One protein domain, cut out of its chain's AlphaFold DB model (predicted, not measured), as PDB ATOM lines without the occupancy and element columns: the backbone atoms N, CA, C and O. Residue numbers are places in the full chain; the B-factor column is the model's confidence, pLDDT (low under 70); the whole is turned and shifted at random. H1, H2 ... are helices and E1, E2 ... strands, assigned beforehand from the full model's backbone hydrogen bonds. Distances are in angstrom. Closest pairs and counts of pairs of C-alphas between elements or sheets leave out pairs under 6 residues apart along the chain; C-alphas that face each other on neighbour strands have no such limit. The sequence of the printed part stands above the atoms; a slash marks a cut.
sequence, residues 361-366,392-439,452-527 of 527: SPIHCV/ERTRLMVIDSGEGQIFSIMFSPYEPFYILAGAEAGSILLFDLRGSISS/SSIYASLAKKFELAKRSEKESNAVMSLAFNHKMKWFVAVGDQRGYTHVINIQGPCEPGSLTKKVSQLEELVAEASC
ATOM      1  N   SER A 361      49.878  22.704  51.571       90.69
ATOM      2  CA  SER A 361      49.787  22.658  50.116       90.69
ATOM      3  C   SER A 361      48.359  22.983  49.663       90.69
ATOM      4  O   SER A 361      47.425  22.711  50.424       90.69
ATOM      5  N   PRO A 362      48.168  23.496  48.433       94.50
ATOM      6  CA  PRO A 362      46.846  23.763  47.877       94.50
ATOM      7  C   PRO A 362      45.935  22.536  47.876       94.50
ATOM      8  O   PRO A 362      46.366  21.423  47.572       94.50
ATOM      9  N   ILE A 363      44.655  22.757  48.177       95.81
ATOM     10  CA  ILE A 363      43.604  21.749  47.993       95.81
ATOM     11  C   ILE A 363      43.139  21.831  46.539       95.81
ATOM     12  O   ILE A 363      42.767  22.908  46.083       95.81
ATOM     13  N   HIS A 364      43.140  20.715  45.815       95.12
ATOM     14  CA  HIS A 364      42.678  20.664  44.425       95.12
ATOM     15  C   HIS A 364      41.176  20.416  44.352       95.12
ATOM     16  O   HIS A 364      40.470  21.081  43.602       95.12
ATOM     17  N   CYS A 365      40.673  19.480  45.156       95.88
ATOM     18  CA  CYS A 365      39.290  19.040  45.071       95.88
ATOM     19  C   CYS A 365      38.741  18.611  46.434       95.88
ATOM     20  O   CYS A 365      39.452  18.094  47.302       95.88
ATOM     21  N   VAL A 366      37.441  18.830  46.611       97.12
ATOM     22  CA  VAL A 366      36.667  18.373  47.765       97.12
ATOM     23  C   VAL A 366      35.392  17.703  47.281       97.12
ATOM     24  O   VAL A 366      34.854  18.049  46.233       97.12
ATOM     25  N   GLU A 392      32.625  15.923  64.164       89.19
ATOM     26  CA  GLU A 392      33.644  15.694  65.191       89.19
ATOM     27  C   GLU A 392      34.951  16.436  64.919       89.19
ATOM     28  O   GLU A 392      35.781  16.575  65.813       89.19
ATOM     29  N   ARG A 393      35.118  16.961  63.699       90.19
ATOM     30  CA  ARG A 393      36.339  17.626  63.223       90.19
ATOM     31  C   ARG A 393      37.559  16.704  63.247       90.19
ATOM     32  O   ARG A 393      38.675  17.139  63.521       90.19
ATOM     33  N   THR A 394      37.333  15.429  62.952       88.50
ATOM     34  CA  THR A 394      38.337  14.364  62.974       88.50
ATOM     35  C   THR A 394      38.627  13.876  61.559       88.50
ATOM     36  O   THR A 394      37.754  13.841  60.687       88.50
ATOM     37  N   ARG A 395      39.888  13.511  61.305       90.38
ATOM     38  CA  ARG A 395      40.284  12.795  60.090       90.38
ATOM     39  C   ARG A 395      40.097  11.305  60.344       90.38
ATOM     40  O   ARG A 395      40.792  10.763  61.195       90.38
ATOM     41  N   LEU A 396      39.192  10.678  59.600       89.69
ATOM     42  CA  LEU A 396      38.847   9.264  59.752       89.69
ATOM     43  C   LEU A 396      39.917   8.361  59.137       89.69
ATOM     44  O   LEU A 396      40.355   7.397  59.751       89.69
ATOM     45  N   MET A 397      40.347   8.676  57.912       88.06
ATOM     46  CA  MET A 397      41.331   7.868  57.188       88.06
ATOM     47  C   MET A 397      42.058   8.672  56.108       88.06
ATOM     48  O   MET A 397      41.598   9.736  55.676       88.06
ATOM     49  N   VAL A 398      43.195   8.135  55.663       90.31
ATOM     50  CA  VAL A 398      43.946   8.600  54.493       90.31
ATOM     51  C   VAL A 398      44.064   7.434  53.520       90.31
ATOM     52  O   VAL A 398      44.563   6.373  53.882       90.31
ATOM     53  N   ILE A 399      43.590   7.635  52.297       90.25
ATOM     54  CA  ILE A 399      43.644   6.646  51.223       90.25
ATOM     55  C   ILE A 399      44.858   6.976  50.360       90.25
ATOM     56  O   ILE A 399      44.887   8.036  49.729       90.25
ATOM     57  N   ASP A 400      45.859   6.097  50.335       88.44
ATOM     58  CA  ASP A 400      46.999   6.255  49.434       88.44
ATOM     59  C   ASP A 400      46.619   5.788  48.027       88.44
ATOM     60  O   ASP A 400      46.141   4.669  47.835       88.44
ATOM     61  N   SER A 401      46.805   6.664  47.043       86.06
ATOM     62  CA  SER A 401      46.518   6.351  45.647       86.06
ATOM     63  C   SER A 401      47.651   5.586  44.977       86.06
ATOM     64  O   SER A 401      47.383   4.863  44.024       86.06
ATOM     65  N   GLY A 402      48.902   5.767  45.426       84.81
ATOM     66  CA  GLY A 402      50.101   5.239  44.763       84.81
ATOM     67  C   GLY A 402      50.383   5.812  43.361       84.81
ATOM     68  O   GLY A 402      51.355   5.417  42.727       84.81
ATOM     69  N   GLU A 403      49.560   6.745  42.873       86.81
ATOM     70  CA  GLU A 403      49.521   7.190  41.466       86.81
ATOM     71  C   GLU A 403      49.792   8.703  41.317       86.81
ATOM     72  O   GLU A 403      49.394   9.329  40.332       86.81
ATOM     73  N   GLY A 404      50.467   9.300  42.306       88.44
ATOM     74  CA  GLY A 404      50.792  10.730  42.343       88.44
ATOM     75  C   GLY A 404      49.673  11.594  42.929       88.44
ATOM     76  O   GLY A 404      48.881  11.134  43.760       88.44
ATOM     77  N   GLN A 405      49.638  12.868  42.529       92.62
ATOM     78  CA  GLN A 405      48.634  13.826  43.002       92.62
ATOM     79  C   GLN A 405      47.236  13.480  42.477       92.62
ATOM     80  O   GLN A 405      47.083  12.885  41.410       92.62
ATOM     81  N   ILE A 406      46.204  13.865  43.229       94.75
ATOM     82  CA  ILE A 406      44.807  13.682  42.831       94.75
ATOM     83  C   ILE A 406      44.205  15.047  42.506       94.75
ATOM     84  O   ILE A 406      44.139  15.931  43.362       94.75
ATOM     85  N   PHE A 407      43.739  15.205  41.270       94.38
ATOM     86  CA  PHE A 407      43.178  16.470  40.790       94.38
ATOM     87  C   PHE A 407      41.656  16.532  40.921       94.38
ATOM     88  O   PHE A 407      41.099  17.613  41.097       94.38
ATOM     89  N   SER A 408      40.973  15.385  40.898       94.81
ATOM     90  CA  SER A 408      39.515  15.321  41.002       94.81
ATOM     91  C   SER A 408      39.069  14.138  41.858       94.81
ATOM     92  O   SER A 408      39.575  13.025  41.701       94.81
ATOM     93  N   ILE A 409      38.106  14.374  42.751       96.25
ATOM     94  CA  ILE A 409      37.456  13.349  43.572       96.25
ATOM     95  C   ILE A 409      35.943  13.520  43.527       96.25
ATOM     96  O   ILE A 409      35.438  14.640  43.535       96.25
ATOM     97  N   MET A 410      35.211  12.409  43.545       95.56
ATOM     98  CA  MET A 410      33.754  12.409  43.640       95.56
ATOM     99  C   MET A 410      33.265  11.217  44.455       95.56
ATOM    100  O   MET A 410      33.643  10.076  44.195       95.56
ATOM    101  N   PHE A 411      32.370  11.464  45.409       95.88
ATOM    102  CA  PHE A 411      31.588  10.381  46.002       95.88
ATOM    103  C   PHE A 411      30.609   9.858  44.955       95.88
ATOM    104  O   PHE A 411      30.037  10.637  44.188       95.88
ATOM    105  N   SER A 412      30.393   8.545  44.932       92.81
ATOM    106  CA  SER A 412      29.358   7.975  44.076       92.81
ATOM    107  C   SER A 412      27.987   8.527  44.492       92.81
ATOM    108  O   SER A 412      27.634   8.454  45.669       92.81
ATOM    109  N   PRO A 413      27.178   9.053  43.554       91.06
ATOM    110  CA  PRO A 413      25.803   9.467  43.837       91.06
ATOM    111  C   PRO A 413      24.829   8.283  43.889       91.06
ATOM    112  O   PRO A 413      23.647   8.470  44.165       91.06
ATOM    113  N   TYR A 414      25.306   7.068  43.605       87.75
ATOM    114  CA  TYR A 414      24.472   5.877  43.448       87.75
ATOM    115  C   TYR A 414      24.677   4.836  44.542       87.75
ATOM    116  O   TYR A 414      23.745   4.096  44.849       87.75
ATOM    117  N   GLU A 415      25.879   4.769  45.109       88.69
ATOM    118  CA  GLU A 415      26.261   3.783  46.116       88.69
ATOM    119  C   GLU A 415      27.067   4.463  47.240       88.69
ATOM    120  O   GLU A 415      27.975   5.239  46.944       88.69
ATOM    121  N   PRO A 416      26.778   4.176  48.521       89.44
ATOM    122  CA  PRO A 416      27.279   4.967  49.649       89.44
ATOM    123  C   PRO A 416      28.770   4.809  49.968       89.44
ATOM    124  O   PRO A 416      29.347   5.694  50.596       89.44
ATOM    125  N   PHE A 417      29.403   3.715  49.548       89.50
ATOM    126  CA  PHE A 417      30.753   3.349  49.995       89.50
ATOM    127  C   PHE A 417      31.876   3.717  49.032       89.50
ATOM    128  O   PHE A 417      33.035   3.453  49.335       89.50
ATOM    129  N   TYR A 418      31.558   4.292  47.873       91.25
ATOM    130  CA  TYR A 418      32.544   4.447  46.812       91.25
ATOM    131  C   TYR A 418      32.993   5.889  46.621       91.25
ATOM    132  O   TYR A 418      32.172   6.804  46.502       91.25
ATOM    133  N   ILE A 419      34.309   6.059  46.504       94.19
ATOM    134  CA  ILE A 419      34.956   7.301  46.081       94.19
ATOM    135  C   ILE A 419      35.665   7.041  44.760       94.19
ATOM    136  O   ILE A 419      36.434   6.092  44.630       94.19
ATOM    137  N   LEU A 420      35.409   7.901  43.783       95.00
ATOM    138  CA  LEU A 420      36.135   7.939  42.527       95.00
ATOM    139  C   LEU A 420      37.200   9.032  42.586       95.00
ATOM    140  O   LEU A 420      36.908  10.138  43.038       95.00
ATOM    141  N   ALA A 421      38.404   8.735  42.109       95.56
ATOM    142  CA  ALA A 421      39.519   9.670  42.076       95.56
ATOM    143  C   ALA A 421      40.249   9.637  40.731       95.56
ATOM    144  O   ALA A 421      40.426   8.574  40.137       95.56
ATOM    145  N   GLY A 422      40.678  10.809  40.269       94.94
ATOM    146  CA  GLY A 422      41.489  10.996  39.071       94.94
ATOM    147  C   GLY A 422      42.907  11.410  39.447       94.94
ATOM    148  O   GLY A 422      43.090  12.432  40.111       94.94
ATOM    149  N   ALA A 423      43.890  10.606  39.047       93.50
ATOM    150  CA  ALA A 423      45.284  10.767  39.442       93.50
ATOM    151  C   ALA A 423      46.176  11.369  38.341       93.50
ATOM    152  O   ALA A 423      45.869  11.313  37.145       93.50
ATOM    153  N   GLU A 424      47.330  11.883  38.760       91.62
ATOM    154  CA  GLU A 424      48.390  12.450  37.919       91.62
ATOM    155  C   GLU A 424      48.971  11.442  36.919       91.62
ATOM    156  O   GLU A 424      49.251  11.786  35.771       91.62
ATOM    157  N   ALA A 425      49.081  10.168  37.303       89.44
ATOM    158  CA  ALA A 425      49.574   9.113  36.417       89.44
ATOM    159  C   ALA A 425      48.641   8.787  35.227       89.44
ATOM    160  O   ALA A 425      49.042   8.045  34.321       89.44
ATOM    161  N   GLY A 426      47.415   9.327  35.220       88.19
ATOM    162  CA  GLY A 426      46.356   8.994  34.261       88.19
ATOM    163  C   GLY A 426      45.489   7.811  34.665       88.19
ATOM    164  O   GLY A 426      44.797   7.228  33.831       88.19
ATOM    165  N   SER A 427      45.537   7.459  35.946       89.81
ATOM    166  CA  SER A 427      44.753   6.388  36.542       89.81
ATOM    167  C   SER A 427      43.465   6.950  37.145       89.81
ATOM    168  O   SER A 427      43.485   7.924  37.898       89.81
ATOM    169  N   ILE A 428      42.338   6.313  36.842       92.44
ATOM    170  CA  ILE A 428      41.046   6.534  37.484       92.44
ATOM    171  C   ILE A 428      40.843   5.402  38.487       92.44
ATOM    172  O   ILE A 428      40.820   4.224  38.122       92.44
ATOM    173  N   LEU A 429      40.706   5.764  39.755       91.88
ATOM    174  CA  LEU A 429      40.701   4.840  40.881       91.88
ATOM    175  C   LEU A 429      39.334   4.871  41.559       91.88
ATOM    176  O   LEU A 429      38.862   5.929  41.970       91.88
ATOM    177  N   LEU A 430      38.699   3.708  41.676       91.81
ATOM    178  CA  LEU A 430      37.482   3.516  42.454       91.81
ATOM    179  C   LEU A 430      37.857   2.848  43.777       91.81
ATOM    180  O   LEU A 430      38.256   1.683  43.784       91.81
ATOM    181  N   PHE A 431      37.703   3.569  44.880       91.19
ATOM    182  CA  PHE A 431      37.962   3.074  46.229       91.19
ATOM    183  C   PHE A 431      36.665   2.672  46.927       91.19
ATOM    184  O   PHE A 431      35.666   3.382  46.820       91.19
ATOM    185  N   ASP A 432      36.701   1.562  47.660       89.12
ATOM    186  CA  ASP A 432      35.653   1.121  48.581       89.12
ATOM    187  C   ASP A 432      36.070   1.442  50.021       89.12
ATOM    188  O   ASP A 432      37.102   0.976  50.507       89.12
ATOM    189  N   LEU A 433      35.257   2.238  50.713       87.81
ATOM    190  CA  LEU A 433      35.512   2.692  52.080       87.81
ATOM    191  C   LEU A 433      35.413   1.589  53.138       87.81
ATOM    192  O   LEU A 433      35.842   1.801  54.266       87.81
ATOM    193  N   ARG A 434      34.864   0.421  52.797       81.81
ATOM    194  CA  ARG A 434      34.695  -0.715  53.720       81.81
ATOM    195  C   ARG A 434      35.920  -1.616  53.816       81.81
ATOM    196  O   ARG A 434      35.840  -2.674  54.438       81.81
ATOM    197  N   GLY A 435      37.008  -1.260  53.140       66.44
ATOM    198  CA  GLY A 435      38.189  -2.102  53.040       66.44
ATOM    199  C   GLY A 435      38.668  -2.617  54.403       66.44
ATOM    200  O   GLY A 435      38.787  -1.901  55.396       66.44
ATOM    201  N   SER A 436      38.961  -3.911  54.444       54.38
ATOM    202  CA  SER A 436      39.853  -4.483  55.443       54.38
ATOM    203  C   SER A 436      41.241  -4.616  54.822       54.38
ATOM    204  O   SER A 436      41.377  -4.629  53.596       54.38
ATOM    205  N   ILE A 437      42.280  -4.693  55.659       45.22
ATOM    206  CA  ILE A 437      43.661  -4.911  55.209       45.22
ATOM    207  C   ILE A 437      43.689  -6.197  54.375       45.22
ATOM    208  O   ILE A 437      43.680  -7.303  54.918       45.22
ATOM    209  N   SER A 438      43.741  -6.070  53.050       40.94
ATOM    210  CA  SER A 438      44.143  -7.174  52.198       40.94
ATOM    211  C   SER A 438      45.639  -7.367  52.429       40.94
ATOM    212  O   SER A 438      46.471  -6.536  52.073       40.94
ATOM    213  N   SER A 439      45.988  -8.462  53.093       34.69
ATOM    214  CA  SER A 439      47.358  -8.902  53.350       34.69
ATOM    215  C   SER A 439      48.065  -9.307  52.043       34.69
ATOM    216  O   SER A 439      48.358 -10.485  51.843       34.69
ATOM    217  N   SER A 452      42.927   2.659  65.073       40.28
ATOM    218  CA  SER A 452      42.184   1.548  64.463       40.28
ATOM    219  C   SER A 452      41.913   1.900  62.998       40.28
ATOM    220  O   SER A 452      40.837   2.342  62.617       40.28
ATOM    221  N   SER A 453      42.945   1.809  62.166       48.88
ATOM    222  CA  SER A 453      42.941   2.343  60.814       48.88
ATOM    223  C   SER A 453      41.978   1.532  59.953       48.88
ATOM    224  O   SER A 453      42.313   0.431  59.509       48.88
ATOM    225  N   ILE A 454      40.778   2.066  59.740       55.88
ATOM    226  CA  ILE A 454      39.904   1.641  58.653       55.88
ATOM    227  C   ILE A 454      40.618   2.029  57.356       55.88
ATOM    228  O   ILE A 454      40.984   3.191  57.167       55.88
ATOM    229  N   TYR A 455      40.867   1.052  56.488       68.56
ATOM    230  CA  TYR A 455      41.519   1.276  55.202       68.56
ATOM    231  C   TYR A 455      40.472   1.232  54.101       68.56
ATOM    232  O   TYR A 455      39.648   0.330  54.067       68.56
ATOM    233  N   ALA A 456      40.524   2.156  53.150       79.88
ATOM    234  CA  ALA A 456      39.795   1.944  51.908       79.88
ATOM    235  C   ALA A 456      40.564   0.941  51.034       79.88
ATOM    236  O   ALA A 456      41.794   0.990  50.965       79.88
ATOM    237  N   SER A 457      39.858   0.043  50.352       83.12
ATOM    238  CA  SER A 457      40.456  -0.871  49.377       83.12
ATOM    239  C   SER A 457      40.243  -0.350  47.955       83.12
ATOM    240  O   SER A 457      39.233   0.282  47.643       83.12
ATOM    241  N   LEU A 458      41.205  -0.601  47.067       85.25
ATOM    242  CA  LEU A 458      41.052  -0.288  45.649       85.25
ATOM    243  C   LEU A 458      40.103  -1.313  45.012       85.25
ATOM    244  O   LEU A 458      40.469  -2.473  44.834       85.25
ATOM    245  N   ALA A 459      38.888  -0.886  44.672       82.12
ATOM    246  CA  ALA A 459      37.882  -1.738  44.047       82.12
ATOM    247  C   ALA A 459      38.150  -1.924  42.549       82.12
ATOM    248  O   ALA A 459      38.058  -3.039  42.038       82.12
ATOM    249  N   LYS A 460      38.478  -0.839  41.834       83.31
ATOM    250  CA  LYS A 460      38.838  -0.872  40.406       83.31
ATOM    251  C   LYS A 460      39.845   0.221  40.052       83.31
ATOM    252  O   LYS A 460      39.806   1.307  40.625       83.31
ATOM    253  N   LYS A 461      40.683  -0.053  39.053       86.62
ATOM    254  CA  LYS A 461      41.603   0.903  38.427       86.62
ATOM    255  C   LYS A 461      41.414   0.877  36.914       86.62
ATOM    256  O   LYS A 461      41.341  -0.198  36.325       86.62
ATOM    257  N   PHE A 462      41.354   2.053  36.306       84.00
ATOM    258  CA  PHE A 462      41.322   2.244  34.859       84.00
ATOM    259  C   PHE A 462      42.468   3.165  34.476       84.00
ATOM    260  O   PHE A 462      42.664   4.186  35.125       84.00
ATOM    261  N   GLU A 463      43.216   2.831  33.433       85.31
ATOM    262  CA  GLU A 463      44.316   3.667  32.956       85.31
ATOM    263  C   GLU A 463      43.938   4.299  31.620       85.31
ATOM    264  O   GLU A 463      43.482   3.615  30.700       85.31
ATOM    265  N   LEU A 464      44.120   5.614  31.514       81.25
ATOM    266  CA  LEU A 464      43.959   6.324  30.253       81.25
ATOM    267  C   LEU A 464      45.128   6.021  29.311       81.25
ATOM    268  O   LEU A 464      46.276   5.858  29.730       81.25
ATOM    269  N   ALA A 465      44.845   5.998  28.009       73.38
ATOM    270  CA  ALA A 465      45.859   5.753  26.992       73.38
ATOM    271  C   ALA A 465      46.946   6.849  26.994       73.38
ATOM    272  O   ALA A 465      46.653   8.050  26.950       73.38
ATOM    273  N   LYS A 466      48.215   6.426  26.979       73.94
ATOM    274  CA  LYS A 466      49.403   7.296  26.939       73.94
ATOM    275  C   LYS A 466      49.976   7.357  25.515       73.94
ATOM    276  O   LYS A 466      49.893   6.376  24.782       73.94
ATOM    277  N   ARG A 467      50.565   8.495  25.109       64.12
ATOM    278  CA  ARG A 467      51.308   8.610  23.825       64.12
ATOM    279  C   ARG A 467      52.654   7.881  23.879       64.12
ATOM    280  O   ARG A 467      53.116   7.362  22.868       64.12
ATOM    281  N   SER A 468      53.266   7.842  25.059       67.25
ATOM    282  CA  SER A 468      54.526   7.165  25.355       67.25
ATOM    283  C   SER A 468      54.501   6.660  26.796       67.25
ATOM    284  O   SER A 468      53.884   7.292  27.649       67.25
ATOM    285  N   GLU A 469      55.212   5.572  27.103       70.88
ATOM    286  CA  GLU A 469      55.337   5.049  28.477       70.88
ATOM    287  C   GLU A 469      55.938   6.065  29.464       70.88
ATOM    288  O   GLU A 469      55.754   5.933  30.672       70.88
ATOM    289  N   LYS A 470      56.648   7.083  28.961       65.81
ATOM    290  CA  LYS A 470      57.287   8.125  29.777       65.81
ATOM    291  C   LYS A 470      56.419   9.358  30.030       65.81
ATOM    292  O   LYS A 470      56.787  10.160  30.880       65.81
ATOM    293  N   GLU A 471      55.317   9.534  29.305       74.88
ATOM    294  CA  GLU A 471      54.436  10.694  29.475       74.88
ATOM    295  C   GLU A 471      53.296  10.367  30.446       74.88
ATOM    296  O   GLU A 471      52.588   9.368  30.289       74.88
ATOM    297  N   SER A 472      53.101  11.225  31.448       78.88
ATOM    298  CA  SER A 472      51.905  11.218  32.288       78.88
ATOM    299  C   SER A 472      50.729  11.813  31.516       78.88
ATOM    300  O   SER A 472      50.887  12.802  30.804       78.88
ATOM    301  N   ASN A 473      49.541  11.228  31.663       86.62
ATOM    302  CA  ASN A 473      48.304  11.801  31.132       86.62
ATOM    303  C   ASN A 473      47.346  12.070  32.291       86.62
ATOM    304  O   ASN A 473      46.461  11.258  32.535       86.62
ATOM    305  N   ALA A 474      47.566  13.153  33.039       90.31
ATOM    306  CA  ALA A 474      46.821  13.403  34.265       90.31
ATOM    307  C   ALA A 474      45.310  13.505  34.012       90.31
ATOM    308  O   ALA A 474      44.859  14.117  33.041       90.31
ATOM    309  N   VAL A 475      44.526  12.912  34.913       92.50
ATOM    310  CA  VAL A 475      43.071  13.073  34.924       92.50
ATOM    311  C   VAL A 475      42.745  14.403  35.587       92.50
ATOM    312  O   VAL A 475      42.940  14.545  36.789       92.50
ATOM    313  N   MET A 476      42.234  15.361  34.820       92.12
ATOM    314  CA  MET A 476      42.016  16.736  35.278       92.12
ATOM    315  C   MET A 476      40.619  16.946  35.868       92.12
ATOM    316  O   MET A 476      40.469  17.650  36.863       92.12
ATOM    317  N   SER A 477      39.590  16.310  35.296       92.38
ATOM    318  CA  SER A 477      38.199  16.474  35.736       92.38
ATOM    319  C   SER A 477      37.417  15.169  35.638       92.38
ATOM    320  O   SER A 477      37.594  14.395  34.700       92.38
ATOM    321  N   LEU A 478      36.498  14.958  36.581       94.12
ATOM    322  CA  LEU A 478      35.563  13.835  36.614       94.12
ATOM    323  C   LEU A 478      34.132  14.352  36.765       94.12
ATOM    324  O   LEU A 478      33.893  15.294  37.517       94.12
ATOM    325  N   ALA A 479      33.174  13.709  36.095       92.81
ATOM    326  CA  ALA A 479      31.752  13.938  36.333       92.81
ATOM    327  C   ALA A 479      30.933  12.656  36.154       92.81
ATOM    328  O   ALA A 479      30.914  12.058  35.073       92.81
ATOM    329  N   PHE A 480      30.203  12.257  37.197       91.69
ATOM    330  CA  PHE A 480      29.192  11.205  37.092       91.69
ATOM    331  C   PHE A 480      28.008  11.678  36.248       91.69
ATOM    332  O   PHE A 480      27.503  12.785  36.424       91.69
ATOM    333  N   ASN A 481      27.520  10.804  35.372       89.38
ATOM    334  CA  ASN A 481      26.230  10.997  34.728       89.38
ATOM    335  C   ASN A 481      25.128  10.993  35.801       89.38
ATOM    336  O   ASN A 481      25.239  10.237  36.762       89.38
ATOM    337  N   HIS A 482      24.074  11.801  35.651       84.25
ATOM    338  CA  HIS A 482      22.985  11.930  36.637       84.25
ATOM    339  C   HIS A 482      21.846  10.904  36.484       84.25
ATOM    340  O   HIS A 482      21.010  10.779  37.381       84.25
ATOM    341  N   LYS A 483      21.769  10.191  35.352       83.44
ATOM    342  CA  LYS A 483      20.715   9.201  35.063       83.44
ATOM    343  C   LYS A 483      21.259   7.790  34.898       83.44
ATOM    344  O   LYS A 483      20.654   6.838  35.391       83.44
ATOM    345  N   MET A 484      22.377   7.649  34.194       82.44
ATOM    346  CA  MET A 484      23.011   6.362  33.942       82.44
ATOM    347  C   MET A 484      24.015   6.050  35.048       82.44
ATOM    348  O   MET A 484      25.032   6.727  35.200       82.44
ATOM    349  N   LYS A 485      23.738   4.993  35.816       83.06
ATOM    350  CA  LYS A 485      24.645   4.525  36.868       83.06
ATOM    351  C   LYS A 485      25.993   4.125  36.271       83.06
ATOM    352  O   LYS A 485      26.034   3.475  35.232       83.06
ATOM    353  N   TRP A 486      27.073   4.480  36.963       84.88
ATOM    354  CA  TRP A 486      28.460   4.122  36.626       84.88
ATOM    355  C   TRP A 486      29.030   4.677  35.319       84.88
ATOM    356  O   TRP A 486      30.187   4.397  35.016       84.88
ATOM    357  N   PHE A 487      28.280   5.507  34.595       87.50
ATOM    358  CA  PHE A 487      28.826   6.297  33.498       87.50
ATOM    359  C   PHE A 487      29.498   7.553  34.042       87.50
ATOM    360  O   PHE A 487      28.897   8.314  34.805       87.50
ATOM    361  N   VAL A 488      30.745   7.766  33.633       89.75
ATOM    362  CA  VAL A 488      31.570   8.892  34.068       89.75
ATOM    363  C   VAL A 488      32.218   9.545  32.857       89.75
ATOM    364  O   VAL A 488      32.780   8.855  32.011       89.75
ATOM    365  N   ALA A 489      32.141  10.871  32.785       90.12
ATOM    366  CA  ALA A 489      32.938  11.670  31.865       90.12
ATOM    367  C   ALA A 489      34.255  12.052  32.544       90.12
ATOM    368  O   ALA A 489      34.259  12.442  33.714       90.12
ATOM    369  N   VAL A 490      35.354  11.942  31.809       90.44
ATOM    370  CA  VAL A 490      36.711  12.176  32.297       90.44
ATOM    371  C   VAL A 490      37.429  13.106  31.337       90.44
ATOM    372  O   VAL A 490      37.540  12.780  30.162       90.44
ATOM    373  N   GLY A 491      37.923  14.236  31.829       89.12
ATOM    374  CA  GLY A 491      38.795  15.135  31.076       89.12
ATOM    375  C   GLY A 491      40.261  14.854  31.391       89.12
ATOM    376  O   GLY A 491      40.612  14.697  32.563       89.12
ATOM    377  N   ASP A 492      41.109  14.786  30.367       87.44
ATOM    378  CA  ASP A 492      42.544  14.550  30.526       87.44
ATOM    379  C   ASP A 492      43.408  15.789  30.226       87.44
ATOM    380  O   ASP A 492      42.955  16.800  29.676       87.44
ATOM    381  N   GLN A 493      44.681  15.718  30.618       86.44
ATOM    382  CA  GLN A 493      45.661  16.790  30.422       86.44
ATOM    383  C   GLN A 493      45.976  17.058  28.942       86.44
ATOM    384  O   GLN A 493      46.507  18.115  28.611       86.44
ATOM    385  N   ARG A 494      45.667  16.111  28.054       79.38
ATOM    386  CA  ARG A 494      45.954  16.187  26.619       79.38
ATOM    387  C   ARG A 494      44.805  16.772  25.797       79.38
ATOM    388  O   ARG A 494      44.966  16.892  24.582       79.38
ATOM    389  N   GLY A 495      43.679  17.097  26.430       78.75
ATOM    390  CA  GLY A 495      42.544  17.730  25.762       78.75
ATOM    391  C   GLY A 495      41.476  16.730  25.333       78.75
ATOM    392  O   GLY A 495      40.512  17.107  24.684       78.75
ATOM    393  N   TYR A 496      41.602  15.453  25.699       79.25
ATOM    394  CA  TYR A 496      40.599  14.447  25.373       79.25
ATOM    395  C   TYR A 496      39.592  14.285  26.507       79.25
ATOM    396  O   TYR A 496      39.934  14.293  27.693       79.25
ATOM    397  N   THR A 497      38.338  14.065  26.118       83.19
ATOM    398  CA  THR A 497      37.286  13.625  27.034       83.19
ATOM    399  C   THR A 497      36.967  12.151  26.797       83.19
ATOM    400  O   THR A 497      36.794  11.706  25.668       83.19
ATOM    401  N   HIS A 498      36.863  11.375  27.868       83.44
ATOM    402  CA  HIS A 498      36.568   9.945  27.831       83.44
ATOM    403  C   HIS A 498      35.243   9.694  28.546       83.44
ATOM    404  O   HIS A 498      35.013  10.247  29.619       83.44
ATOM    405  N   VAL A 499      34.370   8.853  27.987       85.69
ATOM    406  CA  VAL A 499      33.135   8.421  28.660       85.69
ATOM    407  C   VAL A 499      33.277   6.951  29.020       85.69
ATOM    408  O   VAL A 499      33.281   6.067  28.168       85.69
ATOM    409  N   ILE A 500      33.426   6.681  30.308       83.81
ATOM    410  CA  ILE A 500      33.792   5.362  30.809       83.81
ATOM    411  C   ILE A 500      32.624   4.803  31.608       83.81
ATOM    412  O   ILE A 500      32.077   5.477  32.483       83.81
ATOM    413  N   ASN A 501      32.254   3.553  31.327       84.69
ATOM    414  CA  ASN A 501      31.381   2.795  32.206       84.69
ATOM    415  C   ASN A 501      32.233   2.000  33.198       84.69
ATOM    416  O   ASN A 501      32.842   0.986  32.863       84.69
ATOM    417  N   ILE A 502      32.257   2.467  34.441       76.56
ATOM    418  CA  ILE A 502      33.062   1.883  35.517       76.56
ATOM    419  C   ILE A 502      32.478   0.540  35.986       76.56
ATOM    420  O   ILE A 502      33.204  -0.301  36.528       76.56
ATOM    421  N   GLN A 503      31.171   0.327  35.776       71.94
ATOM    422  CA  GLN A 503      30.404  -0.811  36.289       71.94
ATOM    423  C   GLN A 503      30.782  -1.157  37.729       71.94
ATOM    424  O   GLN A 503      31.319  -2.232  38.009       71.94
ATOM    425  N   GLY A 504      30.618  -0.213  38.646       64.38
ATOM    426  CA  GLY A 504      30.999  -0.463  40.028       64.38
ATOM    427  C   GLY A 504      30.217  -1.641  40.628       64.38
ATOM    428  O   GLY A 504      29.152  -2.006  40.113       64.38
ATOM    429  N   PRO A 505      30.751  -2.269  41.688       66.56
ATOM    430  CA  PRO A 505      30.163  -3.476  42.253       66.56
ATOM    431  C   PRO A 505      28.731  -3.188  42.718       66.56
ATOM    432  O   PRO A 505      28.503  -2.380  43.620       66.56
ATOM    433  N   CYS A 506      27.748  -3.819  42.070       62.34
ATOM    434  CA  CYS A 506      26.345  -3.681  42.442       62.34
ATOM    435  C   CYS A 506      26.045  -4.701  43.537       62.34
ATOM    436  O   CYS A 506      25.740  -5.861  43.261       62.34
ATOM    437  N   GLU A 507      26.203  -4.298  44.793       64.12
ATOM    438  CA  GLU A 507      25.922  -5.219  45.887       64.12
ATOM    439  C   GLU A 507      24.420  -5.391  46.126       64.12
ATOM    440  O   GLU A 507      23.689  -4.391  46.172       64.12
ATOM    441  N   PRO A 508      23.957  -6.631  46.361       61.84
ATOM    442  CA  PRO A 508      22.573  -6.892  46.705       61.84
ATOM    443  C   PRO A 508      22.264  -6.329  48.095       61.84
ATOM    444  O   PRO A 508      22.872  -6.693  49.097       61.84
ATOM    445  N   GLY A 509      21.277  -5.443  48.175       68.25
ATOM    446  CA  GLY A 509      20.838  -4.875  49.442       68.25
ATOM    447  C   GLY A 509      20.018  -3.613  49.244       68.25
ATOM    448  O   GLY A 509      20.266  -2.833  48.329       68.25
ATOM    449  N   SER A 510      19.032  -3.401  50.116       80.62
ATOM    450  CA  SER A 510      18.302  -2.132  50.146       80.62
ATOM    451  C   SER A 510      19.267  -0.994  50.479       80.62
ATOM    452  O   SER A 510      20.066  -1.121  51.410       80.62
ATOM    453  N   LEU A 511      19.146   0.125  49.761       83.94
ATOM    454  CA  LEU A 511      19.933   1.337  49.994       83.94
ATOM    455  C   LEU A 511      19.901   1.761  51.470       83.94
ATOM    456  O   LEU A 511      20.936   2.109  52.021       83.94
ATOM    457  N   THR A 512      18.751   1.640  52.140       84.94
ATOM    458  CA  THR A 512      18.608   1.977  53.564       84.94
ATOM    459  C   THR A 512      19.564   1.177  54.447       84.94
ATOM    460  O   THR A 512      20.198   1.748  55.324       84.94
ATOM    461  N   LYS A 513      19.729  -0.128  54.187       86.06
ATOM    462  CA  LYS A 513      20.673  -0.962  54.949       86.06
ATOM    463  C   LYS A 513      22.118  -0.540  54.701       86.06
ATOM    464  O   LYS A 513      22.898  -0.489  55.644       86.06
ATOM    465  N   LYS A 514      22.458  -0.229  53.446       87.62
ATOM    466  CA  LYS A 514      23.800   0.233  53.072       87.62
ATOM    467  C   LYS A 514      24.137   1.575  53.733       87.62
ATOM    468  O   LYS A 514      25.251   1.762  54.196       87.62
ATOM    469  N   VAL A 515      23.175   2.494  53.826       89.00
ATOM    470  CA  VAL A 515      23.362   3.774  54.528       89.00
ATOM    471  C   VAL A 515      23.582   3.557  56.027       89.00
ATOM    472  O   VAL A 515      24.526   4.118  56.567       89.00
ATOM    473  N   SER A 516      22.799   2.694  56.683       88.06
ATOM    474  CA  SER A 516      23.019   2.373  58.104       88.06
ATOM    475  C   SER A 516      24.394   1.744  58.359       88.06
ATOM    476  O   SER A 516      25.067   2.106  59.313       88.06
ATOM    477  N   GLN A 517      24.858   0.862  57.472       88.56
ATOM    478  CA  GLN A 517      26.215   0.309  57.544       88.56
ATOM    479  C   GLN A 517      27.304   1.381  57.374       88.56
ATOM    480  O   GLN A 517      28.358   1.291  57.995       88.56
ATOM    481  N   LEU A 518      27.072   2.399  56.537       88.50
ATOM    482  CA  LEU A 518      27.989   3.534  56.416       88.50
ATOM    483  C   LEU A 518      28.023   4.364  57.705       88.50
ATOM    484  O   LEU A 518      29.097   4.791  58.112       88.50
ATOM    485  N   GLU A 519      26.875   4.582  58.349       89.38
ATOM    486  CA  GLU A 519      26.806   5.270  59.644       89.38
ATOM    487  C   GLU A 519      27.573   4.507  60.730       89.38
ATOM    488  O   GLU A 519      28.343   5.120  61.467       89.38
ATOM    489  N   GLU A 520      27.418   3.181  60.789       87.62
ATOM    490  CA  GLU A 520      28.183   2.310  61.691       87.62
ATOM    491  C   GLU A 520      29.690   2.422  61.426       87.62
ATOM    492  O   GLU A 520      30.450   2.692  62.350       87.62
ATOM    493  N   LEU A 521      30.119   2.330  60.162       86.06
ATOM    494  CA  LEU A 521      31.529   2.457  59.782       86.06
ATOM    495  C   LEU A 521      32.117   3.820  60.165       86.06
ATOM    496  O   LEU A 521      33.241   3.901  60.661       86.06
ATOM    497  N   VAL A 522      31.372   4.904  59.938       86.44
ATOM    498  CA  VAL A 522      31.818   6.252  60.313       86.44
ATOM    499  C   VAL A 522      31.901   6.389  61.831       86.44
ATOM    500  O   VAL A 522      32.858   6.985  62.319       86.44
ATOM    501  N   ALA A 523      30.949   5.827  62.578       85.69
ATOM    502  CA  ALA A 523      30.975   5.834  64.038       85.69
ATOM    503  C   ALA A 523      32.146   5.009  64.601       85.69
ATOM    504  O   ALA A 523      32.792   5.444  65.552       85.69
ATOM    505  N   GLU A 524      32.462   3.863  63.995       82.75
ATOM    506  CA  GLU A 524      33.610   3.026  64.368       82.75
ATOM    507  C   GLU A 524      34.950   3.713  64.082       82.75
ATOM    508  O   GLU A 524      35.843   3.656  64.917       82.75
ATOM    509  N   ALA A 525      35.086   4.406  62.944       76.38
ATOM    510  CA  ALA A 525      36.294   5.171  62.605       76.38
ATOM    511  C   ALA A 525      36.516   6.405  63.496       76.38
ATOM    512  O   ALA A 525      37.601   6.984  63.502       76.38
ATOM    513  N   SER A 526      35.456   6.855  64.160       70.88
ATOM    514  CA  SER A 526      35.428   8.056  64.992       70.88
ATOM    515  C   SER A 526      35.807   7.779  66.455       70.88
ATOM    516  O   SER A 526      36.174   8.707  67.178       70.88
ATOM    517  N   CYS A 527      35.706   6.516  66.888       59.56
ATOM    518  CA  CYS A 527      36.064   6.042  68.228       59.56
ATOM    519  C   CYS A 527      37.539   5.636  68.300       59.56
ATOM    520  O   CYS A 527      38.167   5.946  69.342       59.56
TER     521      CYS A 527
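Overview. This is residues 361 to 366, 392 to 439 and 452 to 527 of the 527 residues of an uncharacterized protein of Sparganum proliferum (UniProt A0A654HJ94). Two twisted antiparallel sheets stand partly face to face as a sandwich, closest where E7 of the smaller sheet meets E3 and E4 of the larger, while a single helix, H1, stands off both sheets at one end of the domain. E2 reaches from near the last residues of H1 toward the larger sheet, and the short strand E1 sits beside E3. The 130 printed residues include nine named strands, E1 to E9, followed by H1; the sheet orders are E3 - E4 - E5 - E6 and E7 - E8 - E9, and the class is mixed, helices and strands. The whole is compact, with a radius of gyration of the C-alphas of 15.6 A and spans of 45 by 35 by 30 A.

Arrangement. Start at the larger, strongly twisted sheet: E3, residues 406 to 411, E4, 418 to 423, E5, 427 to 432, and E6, 457 to 463. E3, E4 and E5 form a meander, each strand the antiparallel neighbour of the one before. In the hairpin E3 and E4, look at N 410 and O 420, 2.9 A apart; in the hairpin E4 and E5, at N 421 and O 429, 2.8 A. Between E5 and E6, N 430 and O 460 are 2.8 A apart. The second sheet is another meander: E7, residues 475 to 480, E8, 487 to 492, and E9, 497 to 501. Here N 479 and O 489 are 2.9 A apart, and N 490 and O 498 are 2.8 A apart; these N and O pairs are within hydrogen-bond range. The two sheets make a sandwich, two sheets face to face, with their best planes 24 degrees apart; the closest C-alphas of E4 and E7 are those of Gly 422 and Val 475, 4.9 A. E6 is apart from E8 and E9. E1, residues 363 to 366, and E2, 394 to 399, pair with no named strand; the closest C-alphas of E1 and E3 are those of Cys 365 and Ser 408, 5.5 A. H1, residues 511 to 526, is not on either sheet; its closest C-alpha to E2 is Ala 525, 5.6 A from that of Leu 396. In H1 every O i to N i+4 pair is within hydrogen-bond range.

Along the chain. Find C-alpha 363 at (43.604, 21.749, 47.993), where E1 begins. E6, the longest strand by residues, runs 17.5 A from C-alpha 457 at (40.456, -0.871, 49.377). H1 runs 22.6 A to C-alpha 526 at (35.428, 8.056, 64.992).

Size, cuts and confidence. The C-alphas of Arg 467 and Cys 527 are the two farthest apart, 47.0 A. Residues 367 to 391 and 440 to 451 are not printed; the C-alpha gaps across these cuts are 17.9 A and 16.1 A. The link E6 to E7 is long, and there the chain changes sheets. Look for pLDDT under 70 at residues 435 to 439, 452 to 455, 467 to 468, 470, 504 to 509 and 527.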